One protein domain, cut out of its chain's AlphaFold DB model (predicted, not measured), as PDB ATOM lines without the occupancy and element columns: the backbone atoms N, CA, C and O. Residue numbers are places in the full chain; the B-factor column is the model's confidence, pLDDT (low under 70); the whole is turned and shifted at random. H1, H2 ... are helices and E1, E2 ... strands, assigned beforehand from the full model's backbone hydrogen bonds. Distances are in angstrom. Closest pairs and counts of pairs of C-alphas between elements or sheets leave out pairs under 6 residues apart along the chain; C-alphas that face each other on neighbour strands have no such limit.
ATOM      1  N   SER A  50     -42.245 -41.474  17.478       86.44
ATOM      2  CA  SER A  50     -43.150 -40.503  16.842       86.44
ATOM      3  C   SER A  50     -43.882 -39.590  17.810       86.44
ATOM      4  O   SER A  50     -44.322 -38.515  17.417       86.44
ATOM      5  N   ARG A  51     -44.006 -39.989  19.077       87.38
ATOM      6  CA  ARG A  51     -44.689 -39.194  20.103       87.38
ATOM      7  C   ARG A  51     -43.871 -38.014  20.604       87.38
ATOM      8  O   ARG A  51     -44.371 -37.252  21.432       87.38
ATOM      9  N   VAL A  52     -42.622 -37.879  20.153       92.12
ATOM     10  CA  VAL A  52     -41.787 -36.724  20.474       92.12
ATOM     11  C   VAL A  52     -41.406 -35.927  19.261       92.12
ATOM     12  O   VAL A  52     -40.979 -36.466  18.245       92.12
ATOM     13  N   THR A  53     -41.492 -34.617  19.426       95.56
ATOM     14  CA  THR A  53     -41.011 -33.645  18.455       95.56
ATOM     15  C   THR A  53     -40.006 -32.716  19.111       95.56
ATOM     16  O   THR A  53     -40.055 -32.446  20.317       95.56
ATOM     17  N   PHE A  54     -39.069 -32.246  18.301       96.94
ATOM     18  CA  PHE A  54     -37.994 -31.359  18.704       96.94
ATOM     19  C   PHE A  54     -38.177 -30.026  17.994       96.94
ATOM     20  O   PHE A  54     -38.394 -29.984  16.781       96.94
ATOM     21  N   SER A  55     -38.068 -28.934  18.741       97.62
ATOM     22  CA  SER A  55     -38.017 -27.581  18.200       97.62
ATOM     23  C   SER A  55     -36.762 -26.855  18.675       97.62
ATOM     24  O   SER A  55     -36.177 -27.174  19.716       97.62
ATOM     25  N   CYS A  56     -36.310 -25.883  17.887       98.00
ATOM     26  CA  CYS A  56     -35.156 -25.066  18.225       98.00
ATOM     27  C   CYS A  56     -35.401 -24.345  19.548       98.00
ATOM     28  O   CYS A  56     -36.396 -23.639  19.691       98.00
ATOM     29  N   ARG A  57     -34.467 -24.440  20.495       96.81
ATOM     30  CA  ARG A  57     -34.632 -23.783  21.795       96.81
ATOM     31  C   ARG A  57     -34.709 -22.256  21.720       96.81
ATOM     32  O   ARG A  57     -35.299 -21.649  22.605       96.81
ATOM     33  N   ASN A  58     -34.107 -21.645  20.700       97.19
ATOM     34  CA  ASN A  58     -34.034 -20.189  20.581       97.19
ATOM     35  C   ASN A  58     -35.215 -19.582  19.810       97.19
ATOM     36  O   ASN A  58     -35.787 -18.597  20.254       97.19
ATOM     37  N   CYS A  59     -35.583 -20.156  18.660       96.69
ATOM     38  CA  CYS A  59     -36.637 -19.603  17.797       96.69
ATOM     39  C   CYS A  59     -37.911 -20.455  17.733       96.69
ATOM     40  O   CYS A  59     -38.811 -20.137  16.962       96.69
ATOM     41  N   SER A  60     -37.975 -21.563  18.479       95.25
ATOM     42  CA  SER A  60     -39.112 -22.495  18.521       95.25
ATOM     43  C   SER A  60     -39.501 -23.127  17.177       95.25
ATOM     44  O   SER A  60     -40.507 -23.832  17.108       95.25
ATOM     45  N   LYS A  61     -38.702 -22.938  16.116       96.12
ATOM     46  CA  LYS A  61     -38.939 -23.564  14.810       96.12
ATOM     47  C   LYS A  61     -38.923 -25.096  14.958       96.12
ATOM     48  O   LYS A  61     -37.992 -25.604  15.594       96.12
ATOM     49  N   PRO A  62     -39.906 -25.828  14.398       96.31
ATOM     50  CA  PRO A  62     -39.885 -27.288  14.360       96.31
ATOM     51  C   PRO A  62     -38.618 -27.803  13.675       96.31
ATOM     52  O   PRO A  62     -38.150 -27.199  12.709       96.31
ATOM     53  N   VAL A  63     -38.057 -28.893  14.198       96.38
ATOM     54  CA  VAL A  63     -36.797 -29.469  13.717       96.38
ATOM     55  C   VAL A  63     -37.008 -30.880  13.193       96.38
ATOM     56  O   VAL A  63     -36.755 -31.137  12.027       96.38
ATOM     57  N   CYS A  64     -37.450 -31.808  14.041       96.00
ATOM     58  CA  CYS A  64     -37.676 -33.194  13.636       96.00
ATOM     59  C   CYS A  64     -38.587 -33.928  14.623       96.00
ATOM     60  O   CYS A  64     -38.903 -33.428  15.709       96.00
ATOM     61  N   THR A  65     -38.985 -35.139  14.243       94.88
ATOM     62  CA  THR A  65     -39.679 -36.086  15.119       94.88
ATOM     63  C   THR A  65     -38.672 -37.112  15.639       94.88
ATOM     64  O   THR A  65     -37.671 -37.392  14.986       94.88
ATOM     65  N   GLY A  66     -38.931 -37.742  16.784       92.38
ATOM     66  CA  GLY A  66     -38.056 -38.789  17.316       92.38
ATOM     67  C   GLY A  66     -37.879 -40.002  16.401       92.38
ATOM     68  O   GLY A  66     -36.911 -40.731  16.568       92.38
ATOM     69  N   LYS A  67     -38.762 -40.208  15.414       92.81
ATOM     70  CA  LYS A  67     -38.581 -41.217  14.352       92.81
ATOM     71  C   LYS A  67     -37.327 -40.990  13.506       92.81
ATOM     72  O   LYS A  67     -36.789 -41.957  12.989       92.81
ATOM     73  N   ASN A  68     -36.885 -39.742  13.377       93.88
ATOM     74  CA  ASN A  68     -35.717 -39.365  12.583       93.88
ATOM     75  C   ASN A  68     -34.418 -39.371  13.406       93.88
ATOM     76  O   ASN A  68     -33.381 -38.958  12.905       93.88
ATOM     77  N   ILE A  69     -34.475 -39.776  14.681       94.50
ATOM     78  CA  ILE A  69     -33.307 -39.832  15.560       94.50
ATOM     79  C   ILE A  69     -32.812 -41.271  15.651       94.50
ATOM     80  O   ILE A  69     -33.565 -42.171  16.029       94.50
ATOM     81  N   GLU A  70     -31.522 -41.456  15.404       93.44
ATOM     82  CA  GLU A  70     -30.814 -42.729  15.517       93.44
ATOM     83  C   GLU A  70     -29.638 -42.614  16.494       93.44
ATOM     84  O   GLU A  70     -29.106 -41.528  16.733       93.44
ATOM     85  N   ILE A  71     -29.240 -43.735  17.099       90.94
ATOM     86  CA  ILE A  71     -28.135 -43.793  18.062       90.94
ATOM     87  C   ILE A  71     -26.912 -44.425  17.411       90.94
ATOM     88  O   ILE A  71     -26.892 -45.626  17.133       90.94
ATOM     89  N   MET A  72     -25.851 -43.640  17.277       85.19
ATOM     90  CA  MET A  72     -24.535 -44.078  16.834       85.19
ATOM     91  C   MET A  72     -23.596 -44.273  18.034       85.19
ATOM     92  O   MET A  72     -23.573 -43.471  18.975       85.19
ATOM     93  N   ALA A  73     -22.844 -45.379  18.025       79.00
ATOM     94  CA  ALA A  73     -21.889 -45.758  19.074       79.00
ATOM     95  C   ALA A  73     -22.451 -45.642  20.511       79.00
ATOM     96  O   ALA A  73     -21.743 -45.304  21.455       79.00
ATOM     97  N   THR A  74     -23.750 -45.910  20.690       76.50
ATOM     98  CA  THR A  74     -24.501 -45.843  21.964       76.50
ATOM     99  C   THR A  74     -24.613 -44.466  22.639       76.50
ATOM    100  O   THR A  74     -25.297 -44.357  23.659       76.50
ATOM    101  N   MET A  75     -23.990 -43.418  22.092       83.75
ATOM    102  CA  MET A  75     -23.869 -42.108  22.751       83.75
ATOM    103  C   MET A  75     -24.282 -40.925  21.877       83.75
ATOM    104  O   MET A  75     -24.766 -39.927  22.417       83.75
ATOM    105  N   HIS A  76     -24.098 -41.020  20.562       89.25
ATOM    106  CA  HIS A  76     -24.362 -39.930  19.633       89.25
ATOM    107  C   HIS A  76     -25.753 -40.083  19.038       89.25
ATOM    108  O   HIS A  76     -26.113 -41.154  18.562       89.25
ATOM    109  N   TYR A  77     -26.538 -39.014  19.101       94.31
ATOM    110  CA  TYR A  77     -27.910 -38.996  18.614       94.31
ATOM    111  C   TYR A  77     -27.917 -38.196  17.327       94.31
ATOM    112  O   TYR A  77     -27.716 -36.983  17.368       94.31
ATOM    113  N   VAL A  78     -28.085 -38.881  16.206       94.31
ATOM    114  CA  VAL A  78     -27.929 -38.314  14.867       94.31
ATOM    115  C   VAL A  78     -29.273 -38.243  14.160       94.31
ATOM    116  O   VAL A  78     -30.180 -39.018  14.467       94.31
ATOM    117  N   ASN A  79     -29.400 -37.300  13.232       95.06
ATOM    118  CA  ASN A  79     -30.495 -37.261  12.270       95.06
ATOM    119  C   ASN A  79     -29.898 -37.081  10.878       95.06
ATOM    120  O   ASN A  79     -29.400 -36.008  10.565       95.06
ATOM    121  N   VAL A  80     -29.943 -38.126  10.064       91.50
ATOM    122  CA  VAL A  80     -29.321 -38.137   8.736       91.50
ATOM    123  C   VAL A  80     -30.322 -37.929   7.596       91.50
ATOM    124  O   VAL A  80     -29.960 -38.075   6.432       91.50
ATOM    125  N   THR A  81     -31.582 -37.595   7.902       92.25
ATOM    126  CA  THR A  81     -32.590 -37.416   6.852       92.25
ATOM    127  C   THR A  81     -32.338 -36.149   6.041       92.25
ATOM    128  O   THR A  81     -31.864 -35.136   6.564       92.25
ATOM    129  N   GLN A  82     -32.686 -36.195   4.757       90.56
ATOM    130  CA  GLN A  82     -32.467 -35.088   3.828       90.56
ATOM    131  C   GLN A  82     -33.225 -33.824   4.261       90.56
ATOM    132  O   GLN A  82     -32.666 -32.730   4.231       90.56
ATOM    133  N   GLU A  83     -34.443 -33.963   4.802       92.69
ATOM    134  CA  GLU A  83     -35.218 -32.808   5.274       92.69
ATOM    135  C   GLU A  83     -34.526 -32.094   6.438       92.69
ATOM    136  O   GLU A  83     -34.685 -30.889   6.623       92.69
ATOM    137  N   PHE A  84     -33.752 -32.821   7.248       94.56
ATOM    138  CA  PHE A  84     -33.007 -32.216   8.343       94.56
ATOM    139  C   PHE A  84     -31.785 -31.434   7.850       94.56
ATOM    140  O   PHE A  84     -31.467 -30.394   8.436       94.56
ATOM    141  N   GLN A  85     -31.141 -31.876   6.765       91.88
ATOM    142  CA  GLN A  85     -29.984 -31.194   6.172       91.88
ATOM    143  C   GLN A  85     -30.318 -29.759   5.740       91.88
ATOM    144  O   GLN A  85     -29.517 -28.845   5.921       91.88
ATOM    145  N   GLU A  86     -31.549 -29.511   5.295       94.31
ATOM    146  CA  GLU A  86     -32.001 -28.176   4.887       94.31
ATOM    147  C   GLU A  86     -32.202 -27.192   6.058       94.31
ATOM    148  O   GLU A  86     -32.327 -25.973   5.853       94.31
ATOM    149  N   LEU A  87     -32.259 -27.696   7.298       95.88
ATOM    150  CA  LEU A  87     -32.643 -26.931   8.490       95.88
ATOM    151  C   LEU A  87     -31.461 -26.377   9.292       95.88
ATOM    152  O   LEU A  87     -31.669 -25.492  10.138       95.88
ATOM    153  N   PHE A  88     -30.244 -26.861   9.047       95.88
ATOM    154  CA  PHE A  88     -29.043 -26.400   9.734       95.88
ATOM    155  C   PHE A  88     -28.008 -25.800   8.778       95.88
ATOM    156  O   PHE A  88     -28.088 -25.916   7.562       95.88
ATOM    157  N   ILE A  89     -27.050 -25.096   9.368       94.56
ATOM    158  CA  ILE A  89     -25.810 -24.664   8.731       94.56
ATOM    159  C   ILE A  89     -24.641 -25.245   9.521       94.56
ATOM    160  O   ILE A  89     -24.729 -25.384  10.748       94.56
ATOM    161  N   VAL A  90     -23.552 -25.571   8.834       92.19
ATOM    162  CA  VAL A  90     -22.299 -25.991   9.469       92.19
ATOM    163  C   VAL A  90     -21.438 -24.756   9.703       92.19
ATOM    164  O   VAL A  90     -21.320 -23.891   8.840       92.19
ATOM    165  N   ARG A  91     -20.873 -24.644  10.902       87.75
ATOM    166  CA  ARG A  91     -19.884 -23.624  11.259       87.75
ATOM    167  C   ARG A  91     -18.598 -24.308  11.672       87.75
ATOM    168  O   ARG A  91     -18.648 -25.306  12.393       87.75
ATOM    169  N   GLU A  92     -17.468 -23.743  11.283       78.50
ATOM    170  CA  GLU A  92     -16.172 -24.220  11.750       78.50
ATOM    171  C   GLU A  92     -16.086 -24.135  13.275       78.50
ATOM    172  O   GLU A  92     -16.564 -23.188  13.910       78.50
ATOM    173  N   ASN A  93     -15.488 -25.158  13.877       67.44
ATOM    174  CA  ASN A  93     -15.214 -25.156  15.299       67.44
ATOM    175  C   ASN A  93     -13.770 -24.702  15.531       67.44
ATOM    176  O   ASN A  93     -12.841 -25.500  15.441       67.44
ATOM    177  N   ALA A  94     -13.598 -23.425  15.877       60.84
ATOM    178  CA  ALA A  94     -12.285 -22.822  16.122       60.84
ATOM    179  C   ALA A  94     -11.456 -23.537  17.212       60.84
ATOM    180  O   ALA A  94     -10.246 -23.359  17.272       60.84
ATOM    181  N   ALA A  95     -12.079 -24.349  18.077       60.84
ATOM    182  CA  ALA A  95     -11.393 -25.074  19.147       60.84
ATOM    183  C   ALA A  95     -10.858 -26.464  18.738       60.84
ATOM    184  O   ALA A  95     -10.257 -27.136  19.575       60.84
ATOM    185  N   LEU A  96     -11.112 -26.928  17.506       57.16
ATOM    186  CA  LEU A  96     -10.866 -28.317  17.083       57.16
ATOM    187  C   LEU A  96      -9.820 -28.498  15.976       57.16
ATOM    188  O   LEU A  96      -9.612 -29.630  15.557       57.16
ATOM    189  N   GLN A  97      -9.102 -27.452  15.562       54.69
ATOM    190  CA  GLN A  97      -8.049 -27.553  14.535       54.69
ATOM    191  C   GLN A  97      -6.880 -28.509  14.882       54.69
ATOM    192  O   GLN A  97      -5.970 -28.663  14.077       54.69
ATOM    193  N   GLU A  98      -6.875 -29.161  16.051       51.16
ATOM    194  CA  GLU A  98      -5.682 -29.802  16.615       51.16
ATOM    195  C   GLU A  98      -5.856 -31.264  17.082       51.16
ATOM    196  O   GLU A  98      -5.031 -31.762  17.848       51.16
ATOM    197  N   ARG A  99      -6.906 -31.999  16.673       50.19
ATOM    198  CA  ARG A  99      -7.063 -33.417  17.072       50.19
ATOM    199  C   ARG A  99      -7.357 -34.342  15.895       50.19
ATOM    200  O   ARG A  99      -8.272 -34.075  15.143       50.19
ATOM    201  N   LEU A 100      -6.568 -35.419  15.818       50.22
ATOM    202  CA  LEU A 100      -6.668 -36.557  14.898       50.22
ATOM    203  C   LEU A 100      -7.339 -37.729  15.634       50.22
ATOM    204  O   LEU A 100      -6.661 -38.472  16.350       50.22
ATOM    205  N   LEU A 101      -8.656 -37.888  15.523       52.94
ATOM    206  CA  LEU A 101      -9.360 -39.098  15.970       52.94
ATOM    207  C   LEU A 101     -10.245 -39.615  14.827       52.94
ATOM    208  O   LEU A 101     -10.772 -38.833  14.053       52.94
ATOM    209  N   ASP A 102     -10.515 -40.923  14.767       50.50
ATOM    210  CA  ASP A 102     -11.385 -41.547  13.738       50.50
ATOM    211  C   ASP A 102     -12.865 -41.070  13.763       50.50
ATOM    212  O   ASP A 102     -13.723 -41.595  13.053       50.50
ATOM    213  N   TYR A 103     -13.175 -40.104  14.629       54.53
ATOM    214  CA  TYR A 103     -14.445 -39.404  14.797       54.53
ATOM    215  C   TYR A 103     -14.134 -37.915  14.973       54.53
ATOM    216  O   TYR A 103     -14.342 -37.324  16.041       54.53
ATOM    217  N   ASP A 104     -13.573 -37.312  13.931       56.91
ATOM    218  CA  ASP A 104     -13.327 -35.880  13.912       56.91
ATOM    219  C   ASP A 104     -14.666 -35.136  13.892       56.91
ATOM    220  O   ASP A 104     -15.619 -35.455  13.171       56.91
ATOM    221  N   THR A 105     -14.773 -34.154  14.784       60.00
ATOM    222  CA  THR A 105     -15.942 -33.280  14.852       60.00
ATOM    223  C   THR A 105     -15.694 -32.101  13.920       60.00
ATOM    224  O   THR A 105     -15.208 -31.060  14.348       60.00
ATOM    225  N   ASN A 106     -16.014 -32.277  12.636       65.81
ATOM    226  CA  ASN A 106     -15.660 -31.341  11.560       65.81
ATOM    227  C   ASN A 106     -16.305 -29.949  11.684       65.81
ATOM    228  O   ASN A 106     -15.891 -28.998  11.028       65.81
ATOM    229  N   GLY A 107     -17.299 -29.779  12.556       80.62
ATOM    230  CA  GLY A 107     -17.922 -28.480  12.768       80.62
ATOM    231  C   GLY A 107     -19.016 -28.492  13.821       80.62
ATOM    232  O   GLY A 107     -19.350 -29.511  14.423       80.62
ATOM    233  N   THR A 108     -19.592 -27.324  14.058       90.81
ATOM    234  CA  THR A 108     -20.784 -27.138  14.884       90.81
ATOM    235  C   THR A 108     -21.989 -26.963  13.970       90.81
ATOM    236  O   THR A 108     -21.980 -26.084  13.109       90.81
ATOM    237  N   ILE A 109     -23.052 -27.742  14.178       94.69
ATOM    238  CA  ILE A 109     -24.320 -27.520  13.471       94.69
ATOM    239  C   ILE A 109     -25.141 -26.458  14.206       94.69
ATOM    240  O   ILE A 109     -25.273 -26.481  15.437       94.69
ATOM    241  N   ALA A 110     -25.704 -25.512  13.462       95.75
ATOM    242  CA  ALA A 110     -26.514 -24.425  14.000       95.75
ATOM    243  C   ALA A 110     -27.813 -24.249  13.210       95.75
ATOM    244  O   ALA A 110     -27.864 -24.486  12.011       95.75
ATOM    245  N   CYS A 111     -28.866 -23.793  13.883       97.38
ATOM    246  CA  CYS A 111     -30.157 -23.500  13.274       97.38
ATOM    247  C   CYS A 111     -30.005 -22.505  12.117       97.38
ATOM    248  O   CYS A 111     -29.583 -21.370  12.346       97.38
ATOM    249  N   LYS A 112     -30.458 -22.862  10.913       96.31
ATOM    250  CA  LYS A 112     -30.436 -21.959   9.751       96.31
ATOM    251  C   LYS A 112     -31.270 -20.690   9.964       96.31
ATOM    252  O   LYS A 112     -30.920 -19.626   9.477       96.31
ATOM    253  N   GLY A 113     -32.357 -20.785  10.737       95.31
ATOM    254  CA  GLY A 113     -33.280 -19.665  10.960       95.31
ATOM    255  C   GLY A 113     -32.851 -18.646  12.024       95.31
ATOM    256  O   GLY A 113     -33.324 -17.520  11.992       95.31
ATOM    257  N   CYS A 114     -32.003 -19.017  12.990       96.25
ATOM    258  CA  CYS A 114     -31.607 -18.094  14.071       96.25
ATOM    259  C   CYS A 114     -30.142 -18.203  14.511       96.25
ATOM    260  O   CYS A 114     -29.724 -17.515  15.437       96.25
ATOM    261  N   GLY A 115     -29.366 -19.106  13.912       94.62
ATOM    262  CA  GLY A 115     -27.958 -19.312  14.234       94.62
ATOM    263  C   GLY A 115     -27.677 -19.980  15.581       94.62
ATOM    264  O   GLY A 115     -26.510 -20.071  15.961       94.62
ATOM    265  N   HIS A 116     -28.699 -20.439  16.312       96.25
ATOM    266  CA  HIS A 116     -28.514 -21.138  17.584       96.25
ATOM    267  C   HIS A 116     -27.840 -22.494  17.374       96.25
ATOM    268  O   HIS A 116     -28.311 -23.302  16.576       96.25
ATOM    269  N   THR A 117     -26.768 -22.760  18.114       96.06
ATOM    270  CA  THR A 117     -26.053 -24.037  18.066       96.06
ATOM    271  C   THR A 117     -26.955 -25.195  18.476       96.06
ATOM    272  O   THR A 117     -27.559 -25.175  19.543       96.06
ATOM    273  N   TRP A 118     -26.997 -26.234  17.652       96.69
ATOM    274  CA  TRP A 118     -27.780 -27.447  17.870       96.69
ATOM    275  C   TRP A 118     -26.926 -28.621  18.337       96.69
ATOM    276  O   TRP A 118     -27.350 -29.377  19.212       96.69
ATOM    277  N   GLY A 119     -25.692 -28.723  17.856       94.25
ATOM    278  CA  GLY A 119     -24.809 -29.841  18.154       94.25
ATOM    279  C   GLY A 119     -23.531 -29.780  17.333       94.25
ATOM    280  O   GLY A 119     -23.073 -28.685  17.010       94.25
ATOM    281  N   SER A 120     -22.988 -30.936  16.975       92.12
ATOM    282  CA  SER A 120     -21.736 -31.050  16.222       92.12
ATOM    283  C   SER A 120     -21.931 -31.879  14.958       92.12
ATOM    284  O   SER A 120     -22.735 -32.805  14.955       92.12
ATOM    285  N   MET A 121     -21.180 -31.565  13.908       90.62
ATOM    286  CA  MET A 121     -20.978 -32.468  12.780       90.62
ATOM    287  C   MET A 121     -19.919 -33.494  13.171       90.62
ATOM    288  O   MET A 121     -18.915 -33.112  13.771       90.62
ATOM    289  N   MET A 122     -20.149 -34.768  12.874       86.94
ATOM    290  CA  MET A 122     -19.177 -35.838  13.089       86.94
ATOM    291  C   MET A 122     -18.903 -36.541  11.771       86.94
ATOM    292  O   MET A 122     -19.855 -36.893  11.085       86.94
ATOM    293  N   LEU A 123     -17.639 -36.821  11.477       83.00
ATOM    294  CA  LEU A 123     -17.277 -37.698  10.374       83.00
ATOM    295  C   LEU A 123     -17.235 -39.142  10.883       83.00
ATOM    296  O   LEU A 123     -16.441 -39.474  11.761       83.00
ATOM    297  N   TYR A 124     -18.098 -40.008  10.359       81.81
ATOM    298  CA  TYR A 124     -18.130 -41.423  10.714       81.81
ATOM    299  C   TYR A 124     -17.897 -42.279   9.476       81.81
ATOM    300  O   TYR A 124     -18.767 -42.392   8.618       81.81
ATOM    301  N   ARG A 125     -16.707 -42.894   9.394       80.56
ATOM    302  CA  ARG A 125     -16.294 -43.750   8.262       80.56
ATOM    303  C   ARG A 125     -16.470 -43.066   6.894       80.56
ATOM    304  O   ARG A 125     -16.908 -43.691   5.941       80.56
ATOM    305  N   GLY A 126     -16.131 -41.779   6.819       77.19
ATOM    306  CA  GLY A 126     -16.245 -40.984   5.592       77.19
ATOM    307  C   GLY A 126     -17.613 -40.337   5.368       77.19
ATOM    308  O   GLY A 126     -17.762 -39.612   4.394       77.19
ATOM    309  N   ILE A 127     -18.583 -40.541   6.265       81.88
ATOM    310  CA  ILE A 127     -19.915 -39.945   6.145       81.88
ATOM    311  C   ILE A 127     -20.142 -38.883   7.221       81.88
ATOM    312  O   ILE A 127     -19.977 -39.145   8.417       81.88
ATOM    313  N   ASP A 128     -20.583 -37.700   6.800       86.75
ATOM    314  CA  ASP A 128     -20.976 -36.624   7.703       86.75
ATOM    315  C   ASP A 128     -22.306 -36.930   8.400       86.75
ATOM    316  O   ASP A 128     -23.349 -37.160   7.791       86.75
ATOM    317  N   CYS A 129     -22.265 -36.921   9.726       90.25
ATOM    318  CA  CYS A 129     -23.362 -37.303  10.596       90.25
ATOM    319  C   CYS A 129     -23.643 -36.174  11.598       90.25
ATOM    320  O   CYS A 129     -22.904 -36.004  12.579       90.25
ATOM    321  N   PRO A 130     -24.718 -35.391  11.408       93.69
ATOM    322  CA  PRO A 130     -25.034 -34.290  12.302       93.69
ATOM    323  C   PRO A 130     -25.598 -34.830  13.628       93.69
ATOM    324  O   PRO A 130     -26.686 -35.401  13.702       93.69
ATOM    325  N   SER A 131     -24.838 -34.634  14.706       94.12
ATOM    326  CA  SER A 131     -25.146 -35.090  16.062       94.12
ATOM    327  C   SER A 131     -25.822 -33.988  16.876       94.12
ATOM    328  O   SER A 131     -25.273 -32.902  17.076       94.12
ATOM    329  N   LEU A 132     -27.002 -34.284  17.419       95.94
ATOM    330  CA  LEU A 132     -27.846 -33.355  18.160       95.94
ATOM    331  C   LEU A 132     -27.529 -33.370  19.664       95.94
ATOM    332  O   LEU A 132     -27.496 -34.410  20.330       95.94
ATOM    333  N   HIS A 133     -27.397 -32.182  20.255       95.44
ATOM    334  CA  HIS A 133     -27.321 -32.019  21.706       95.44
ATOM    335  C   HIS A 133     -28.688 -31.626  22.269       95.44
ATOM    336  O   HIS A 133     -29.106 -30.478  22.145       95.44
ATOM    337  N   ILE A 134     -29.360 -32.549  22.970       95.81
ATOM    338  CA  ILE A 134     -30.740 -32.363  23.469       95.81
ATOM    339  C   ILE A 134     -30.972 -31.063  24.263       95.81
ATOM    340  O   ILE A 134     -32.055 -30.489  24.203       95.81
ATOM    341  N   LYS A 135     -29.948 -30.548  24.958       96.06
ATOM    342  CA  LYS A 135     -30.010 -29.285  25.720       96.06
ATOM    343  C   LYS A 135     -30.309 -28.047  24.864       96.06
ATOM    344  O   LYS A 135     -30.710 -27.017  25.408       96.06
ATOM    345  N   ASN A 136     -30.095 -28.136  23.553       97.44
ATOM    346  CA  ASN A 136     -30.301 -27.060  22.584       97.44
ATOM    347  C   ASN A 136     -31.677 -27.136  21.899       97.44
ATOM    348  O   ASN A 136     -31.966 -26.360  20.984       97.44
ATOM    349  N   PHE A 137     -32.542 -28.043  22.361       97.62
ATOM    350  CA  PHE A 137     -33.882 -28.245  21.830       97.62
ATOM    351  C   PHE A 137     -34.934 -28.177  22.935       97.62
ATOM    352  O   PHE A 137     -34.682 -28.495  24.101       97.62
ATOM    353  N   VAL A 138     -36.136 -27.771  22.545       97.25
ATOM    354  CA  VAL A 138     -37.352 -27.983  23.325       97.25
ATOM    355  C   VAL A 138     -37.986 -29.272  22.816       97.25
ATOM    356  O   VAL A 138     -38.166 -29.450  21.614       97.25
ATOM    357  N   VAL A 139     -38.286 -30.190  23.732       95.56
ATOM    358  CA  VAL A 139     -38.897 -31.481  23.410       95.56
ATOM    359  C   VAL A 139     -40.363 -31.428  23.804       95.56
ATOM    360  O   VAL A 139     -40.684 -31.163  24.967       95.56
ATOM    361  N   THR A 140     -41.246 -31.705  22.851       94.12
ATOM    362  CA  THR A 140     -42.683 -31.842  23.100       94.12
ATOM    363  C   THR A 140     -43.029 -33.316  23.209       94.12
ATOM    364  O   THR A 140     -42.672 -34.104  22.338       94.12
ATOM    365  N   TYR A 141     -43.703 -33.690  24.292       87.62
ATOM    366  CA  TYR A 141     -44.114 -35.061  24.572       87.62
ATOM    367  C   TYR A 141     -45.443 -35.060  25.333       87.62
ATOM    368  O   TYR A 141     -45.519 -34.467  26.412       87.62
ATOM    369  N   ASN A 142     -46.481 -35.725  24.804       81.88
ATOM    370  CA  ASN A 142     -47.846 -35.708  25.362       81.88
ATOM    371  C   ASN A 142     -48.335 -34.275  25.674       81.88
ATOM    372  O   ASN A 142     -48.692 -33.977  26.816       81.88
ATOM    373  N   ASP A 143     -48.223 -33.377  24.690       82.44
ATOM    374  CA  ASP A 143     -48.580 -31.945  24.764       82.44
ATOM    375  C   ASP A 143     -47.822 -31.120  25.817       82.44
ATOM    376  O   ASP A 143     -48.113 -29.947  26.051       82.44
ATOM    377  N   LYS A 144     -46.799 -31.705  26.447       87.94
ATOM    378  CA  LYS A 144     -45.935 -31.022  27.408       87.94
ATOM    379  C   LYS A 144     -44.604 -30.700  26.762       87.94
ATOM    380  O   LYS A 144     -43.895 -31.591  26.300       87.94
ATOM    381  N   GLN A 145     -44.243 -29.425  26.800       93.25
ATOM    382  CA  GLN A 145     -42.939 -28.952  26.360       93.25
ATOM    383  C   GLN A 145     -41.963 -28.948  27.533       93.25
ATOM    384  O   GLN A 145     -42.275 -28.461  28.622       93.25
ATOM    385  N   LYS A 146     -40.775 -29.512  27.323       93.00
ATOM    386  CA  LYS A 146     -39.731 -29.568  28.343       93.00
ATOM    387  C   LYS A 146     -38.340 -29.569  27.715       93.00
ATOM    388  O   LYS A 146     -38.123 -30.129  26.645       93.00
ATOM    389  N   THR A 147     -37.380 -28.979  28.419       94.25
ATOM    390  CA  THR A 147     -35.953 -29.078  28.100       94.25
ATOM    391  C   THR A 147     -35.285 -30.170  28.934       94.25
ATOM    392  O   THR A 147     -35.662 -30.439  30.079       94.25
ATOM    393  N   TYR A 148     -34.278 -30.814  28.350       92.38
ATOM    394  CA  TYR A 148     -33.536 -31.907  28.972       92.38
ATOM    395  C   TYR A 148     -32.041 -31.630  28.886       92.38
ATOM    396  O   TYR A 148     -31.570 -31.070  27.900       92.38
ATOM    397  N   ASN A 149     -31.282 -32.043  29.900       91.81
ATOM    398  CA  ASN A 149     -29.826 -31.872  29.880       91.81
ATOM    399  C   ASN A 149     -29.115 -33.063  29.235       91.81
ATOM    400  O   ASN A 149     -28.010 -32.918  28.714       91.81
ATOM    401  N   LYS A 150     -29.729 -34.250  29.297       90.88
ATOM    402  CA  LYS A 150     -29.158 -35.509  28.807       90.88
ATOM    403  C   LYS A 150     -30.227 -36.343  28.122       90.88
ATOM    404  O   LYS A 150     -31.333 -36.468  28.641       90.88
ATOM    405  N   TRP A 151     -29.862 -37.010  27.030       91.25
ATOM    406  CA  TRP A 151     -30.767 -37.895  26.295       91.25
ATOM    407  C   TRP A 151     -31.345 -39.020  27.166       91.25
ATOM    408  O   TRP A 151     -32.514 -39.360  27.043       91.25
ATOM    409  N   SER A 152     -30.577 -39.519  28.144       85.56
ATOM    410  CA  SER A 152     -31.025 -40.547  29.099       85.56
ATOM    411  C   SER A 152     -32.192 -40.134  30.014       85.56
ATOM    412  O   SER A 152     -32.722 -40.970  30.744       85.56
ATOM    413  N   GLU A 153     -32.525 -38.841  30.067       86.06
ATOM    414  CA  GLU A 153     -33.675 -38.325  30.822       86.06
ATOM    415  C   GLU A 153     -34.991 -38.486  30.051       86.06
ATOM    416  O   GLU A 153     -36.060 -38.474  30.668       86.06
ATOM    417  N   LEU A 154     -34.911 -38.664  28.729       84.50
ATOM    418  CA  LEU A 154     -36.055 -38.920  27.875       84.50
ATOM    419  C   LEU A 154     -36.438 -40.409  27.974       84.50
ATOM    420  O   LEU A 154     -35.589 -41.276  27.761       84.50
ATOM    421  N   PRO A 155     -37.695 -40.749  28.306       79.44
ATOM    422  CA  PRO A 155     -38.145 -42.135  28.432       79.44
ATOM    423  C   PRO A 155     -38.459 -42.767  27.061       79.44
ATOM    424  O   PRO A 155     -39.484 -43.418  26.896       79.44
ATOM    425  N   ILE A 156     -37.595 -42.555  26.064       83.25
ATOM    426  CA  ILE A 156     -37.785 -43.012  24.681       83.25
ATOM    427  C   ILE A 156     -36.539 -43.750  24.227       83.25
ATOM    428  O   ILE A 156     -35.417 -43.381  24.578       83.25
ATOM    429  N   ARG A 157     -36.747 -44.830  23.472       84.50
ATOM    430  CA  ARG A 157     -35.661 -45.552  22.816       84.50
ATOM    431  C   ARG A 157     -35.651 -45.204  21.348       84.50
ATOM    432  O   ARG A 157     -36.675 -45.334  20.691       84.50
ATOM    433  N   PHE A 158     -34.480 -44.844  20.867       89.19
ATOM    434  CA  PHE A 158     -34.240 -44.595  19.460       89.19
ATOM    435  C   PHE A 158     -33.560 -45.821  18.839       89.19
ATOM    436  O   PHE A 158     -32.860 -46.547  19.564       89.19
ATOM    437  N   PRO A 159     -33.811 -46.103  17.552       89.62
ATOM    438  CA  PRO A 159     -33.121 -47.163  16.825       89.62
ATOM    439  C   PRO A 159     -31.607 -46.922  16.779       89.62
ATOM    440  O   PRO A 159     -31.135 -45.798  16.955       89.62
ATOM    441  N   ALA A 160     -30.839 -47.997  16.597       88.75
ATOM    442  CA  ALA A 160     -29.409 -47.882  16.337       88.75
ATOM    443  C   ALA A 160     -29.194 -47.389  14.902       88.75
ATOM    444  O   ALA A 160     -29.955 -47.767  14.017       88.75
ATOM    445  N   PHE A 161     -28.169 -46.567  14.705       87.50
ATOM    446  CA  PHE A 161     -27.774 -46.083  13.388       87.50
ATOM    447  C   PHE A 161     -27.286 -47.241  12.506       87.50
ATOM    448  O   PHE A 161     -26.431 -48.022  12.937       87.50
ATOM    449  N   ASP A 162     -27.826 -47.334  11.292       85.06
ATOM    450  CA  ASP A 162     -27.449 -48.331  10.289       85.06
ATOM    451  C   ASP A 162     -26.544 -47.692   9.232       85.06
ATOM    452  O   ASP A 162     -26.997 -46.958   8.354       85.06
ATOM    453  N   TYR A 163     -25.244 -47.970   9.344       80.00
ATOM    454  CA  TYR A 163     -24.243 -47.418   8.438       80.00
ATOM    455  C   TYR A 163     -24.445 -47.873   6.995       80.00
ATOM    456  O   TYR A 163     -24.351 -47.039   6.107       80.00
ATOM    457  N   CYS A 164     -24.708 -49.164   6.756       76.31
ATOM    458  CA  CYS A 164     -24.805 -49.690   5.393       76.31
ATOM    459  C   CYS A 164     -25.961 -49.018   4.661       76.31
ATOM    460  O   CYS A 164     -25.769 -48.448   3.597       76.31
ATOM    461  N   LYS A 165     -27.124 -48.960   5.318       78.56
ATOM    462  CA  LYS A 165     -28.304 -48.300   4.767       78.56
ATOM    463  C   LYS A 165     -28.047 -46.835   4.404       78.56
ATOM    464  O   LYS A 165     -28.573 -46.362   3.403       78.56
ATOM    465  N   TYR A 166     -27.309 -46.102   5.237       79.88
ATOM    466  CA  TYR A 166     -27.030 -44.697   4.948       79.88
ATOM    467  C   TYR A 166     -25.935 -44.519   3.894       79.88
ATOM    468  O   TYR A 166     -26.050 -43.629   3.063       79.88
ATOM    469  N   ALA A 167     -24.914 -45.376   3.890       78.00
ATOM    470  CA  ALA A 167     -23.877 -45.375   2.866       78.00
ATOM    471  C   ALA A 167     -24.467 -45.617   1.471       78.00
ATOM    472  O   ALA A 167     -24.133 -44.870   0.558       78.00
ATOM    473  N   ASP A 168     -25.390 -46.575   1.342       77.50
ATOM    474  CA  ASP A 168     -26.099 -46.851   0.086       77.50
ATOM    475  C   ASP A 168     -26.861 -45.602  -0.393       77.50
ATOM    476  O   ASP A 168     -26.688 -45.161  -1.521       77.50
ATOM    477  N   MET A 169     -27.608 -44.933   0.501       75.38
ATOM    478  CA  MET A 169     -28.307 -43.683   0.160       75.38
ATOM    479  C   MET A 169     -27.363 -42.557  -0.276       75.38
ATOM    480  O   MET A 169     -27.748 -41.728  -1.094       75.38
ATOM    481  N   VAL A 170     -26.169 -42.454   0.311       77.81
ATOM    482  CA  VAL A 170     -25.197 -41.414  -0.060       77.81
ATOM    483  C   VAL A 170     -24.551 -41.732  -1.410       77.81
ATOM    484  O   VAL A 170     -24.366 -40.811  -2.197       77.81
ATOM    485  N   ALA A 171     -24.253 -43.004  -1.685       75.56
ATOM    486  CA  ALA A 171     -23.705 -43.445  -2.964       75.56
ATOM    487  C   ALA A 171     -24.708 -43.250  -4.115       75.56
ATOM    488  O   ALA A 171     -24.354 -42.646  -5.122       75.56
ATOM    489  N   ASP A 172     -25.972 -43.637  -3.922       67.62
ATOM    490  CA  ASP A 172     -27.020 -43.496  -4.944       67.62
ATOM    491  C   ASP A 172     -27.280 -42.023  -5.328       67.62
ATOM    492  O   ASP A 172     -27.611 -41.729  -6.468       67.62
ATOM    493  N   ASN A 173     -27.112 -41.072  -4.396       60.91
ATOM    494  CA  ASN A 173     -27.245 -39.636  -4.693       60.91
ATOM    495  C   ASN A 173     -26.017 -39.037  -5.409       60.91
ATOM    496  O   ASN A 173     -26.070 -37.875  -5.799       60.91
TER     497      ASN A 173
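This is residues 50 to 173 of the 182 residues of the protein "RLR CTR domain-containing protein" of Anguilla anguilla (UniProt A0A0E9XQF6). Two small antiparallel sheets of four strands sit one beyond the other along the longest axis: the twisted sheet E2 E1 E9 E10, and the sheet E5 E6 E7 E8, curled like part of a barrel. The short hairpin E3 and E4 packs beside E8, with E4 next to it, H2 only grazes the curled sheet, and the long loop of residues 92 to 106 lies at the end of the length away from E10. The printed part has 124 residues, with the named elements E1 E2 E3 E4 H1 E5 E6 E7 E8 E9 E10 H2 in chain order; the class is mixed, with under half of the residues in named elements. It is compact, with a radius of gyration of the C-alphas of 14.3 A and spans of 41 by 31 by 27 A.

Start at E1, residues 52 to 56, and E2, residues 62 to 65, a hairpin with N 54 and O 64 2.9 A apart. On the other side of E1 is E9, residues 137 to 141, antiparallel, with N 55 and O 138 at 2.9 A; E10, residues 144 to 146, is the edge strand beyond it, with N 139 and O 146 at 2.9 A. Next come E3, residues 70 to 72, and E4, residues 76 to 78, a hairpin with N 72 and O 76 at 2.8 A. H1, residues 82 to 85, is on neither four-stranded sheet, only just so for E2 E1 E9 E10, with 4 pairs of C-alphas within 10 A; its closest C-alpha to E2 is Phe 84, 7.1 A from Cys 64. Then look at the meander, each strand the antiparallel neighbour of the one before: E5, residues 88 to 91, E6, residues 107 to 111, E7, residues 117 to 124, and E8, residues 127 to 132. Its strands show N 89 and O 110 at 2.8 A, N 121 and O 107 at 2.8 A, and N 122 and O 129 at 3.0 A. The closest C-alphas of E4 and E8, Val 78 and Ser 131, are 4.4 A apart; those of E1 and E6, Cys 56 and Cys 111, are 7.2 A apart. H2, residues 163 to 172, only grazes the curled sheet; its Ala 167 and Ile 127 of E8 are the closest C-alphas, 7.5 A apart. Every O i to N i+4 pair of H2 is within hydrogen-bond range; H1 is too short for one.

Find C-alpha 52 at (-41.787, -36.724, 20.474), where E1 begins its 13.6 A. E7, the longest strand, runs 20.5 A from C-alpha 117 at (-26.053, -24.037, 18.066); E8 runs 15.8 A. H2 runs 14.2 A to C-alpha 172 at (-27.020, -43.496, -4.944).

The C-alphas farthest apart, those of Glu 98 and Asp 143, are 43.7 A apart. The printed part has no cut; the links E5 to E6 and E10 to H2 are long. The mean pLDDT of the printed part is 85.9, and residues 93 to 106 and 172 to 173 are under 70.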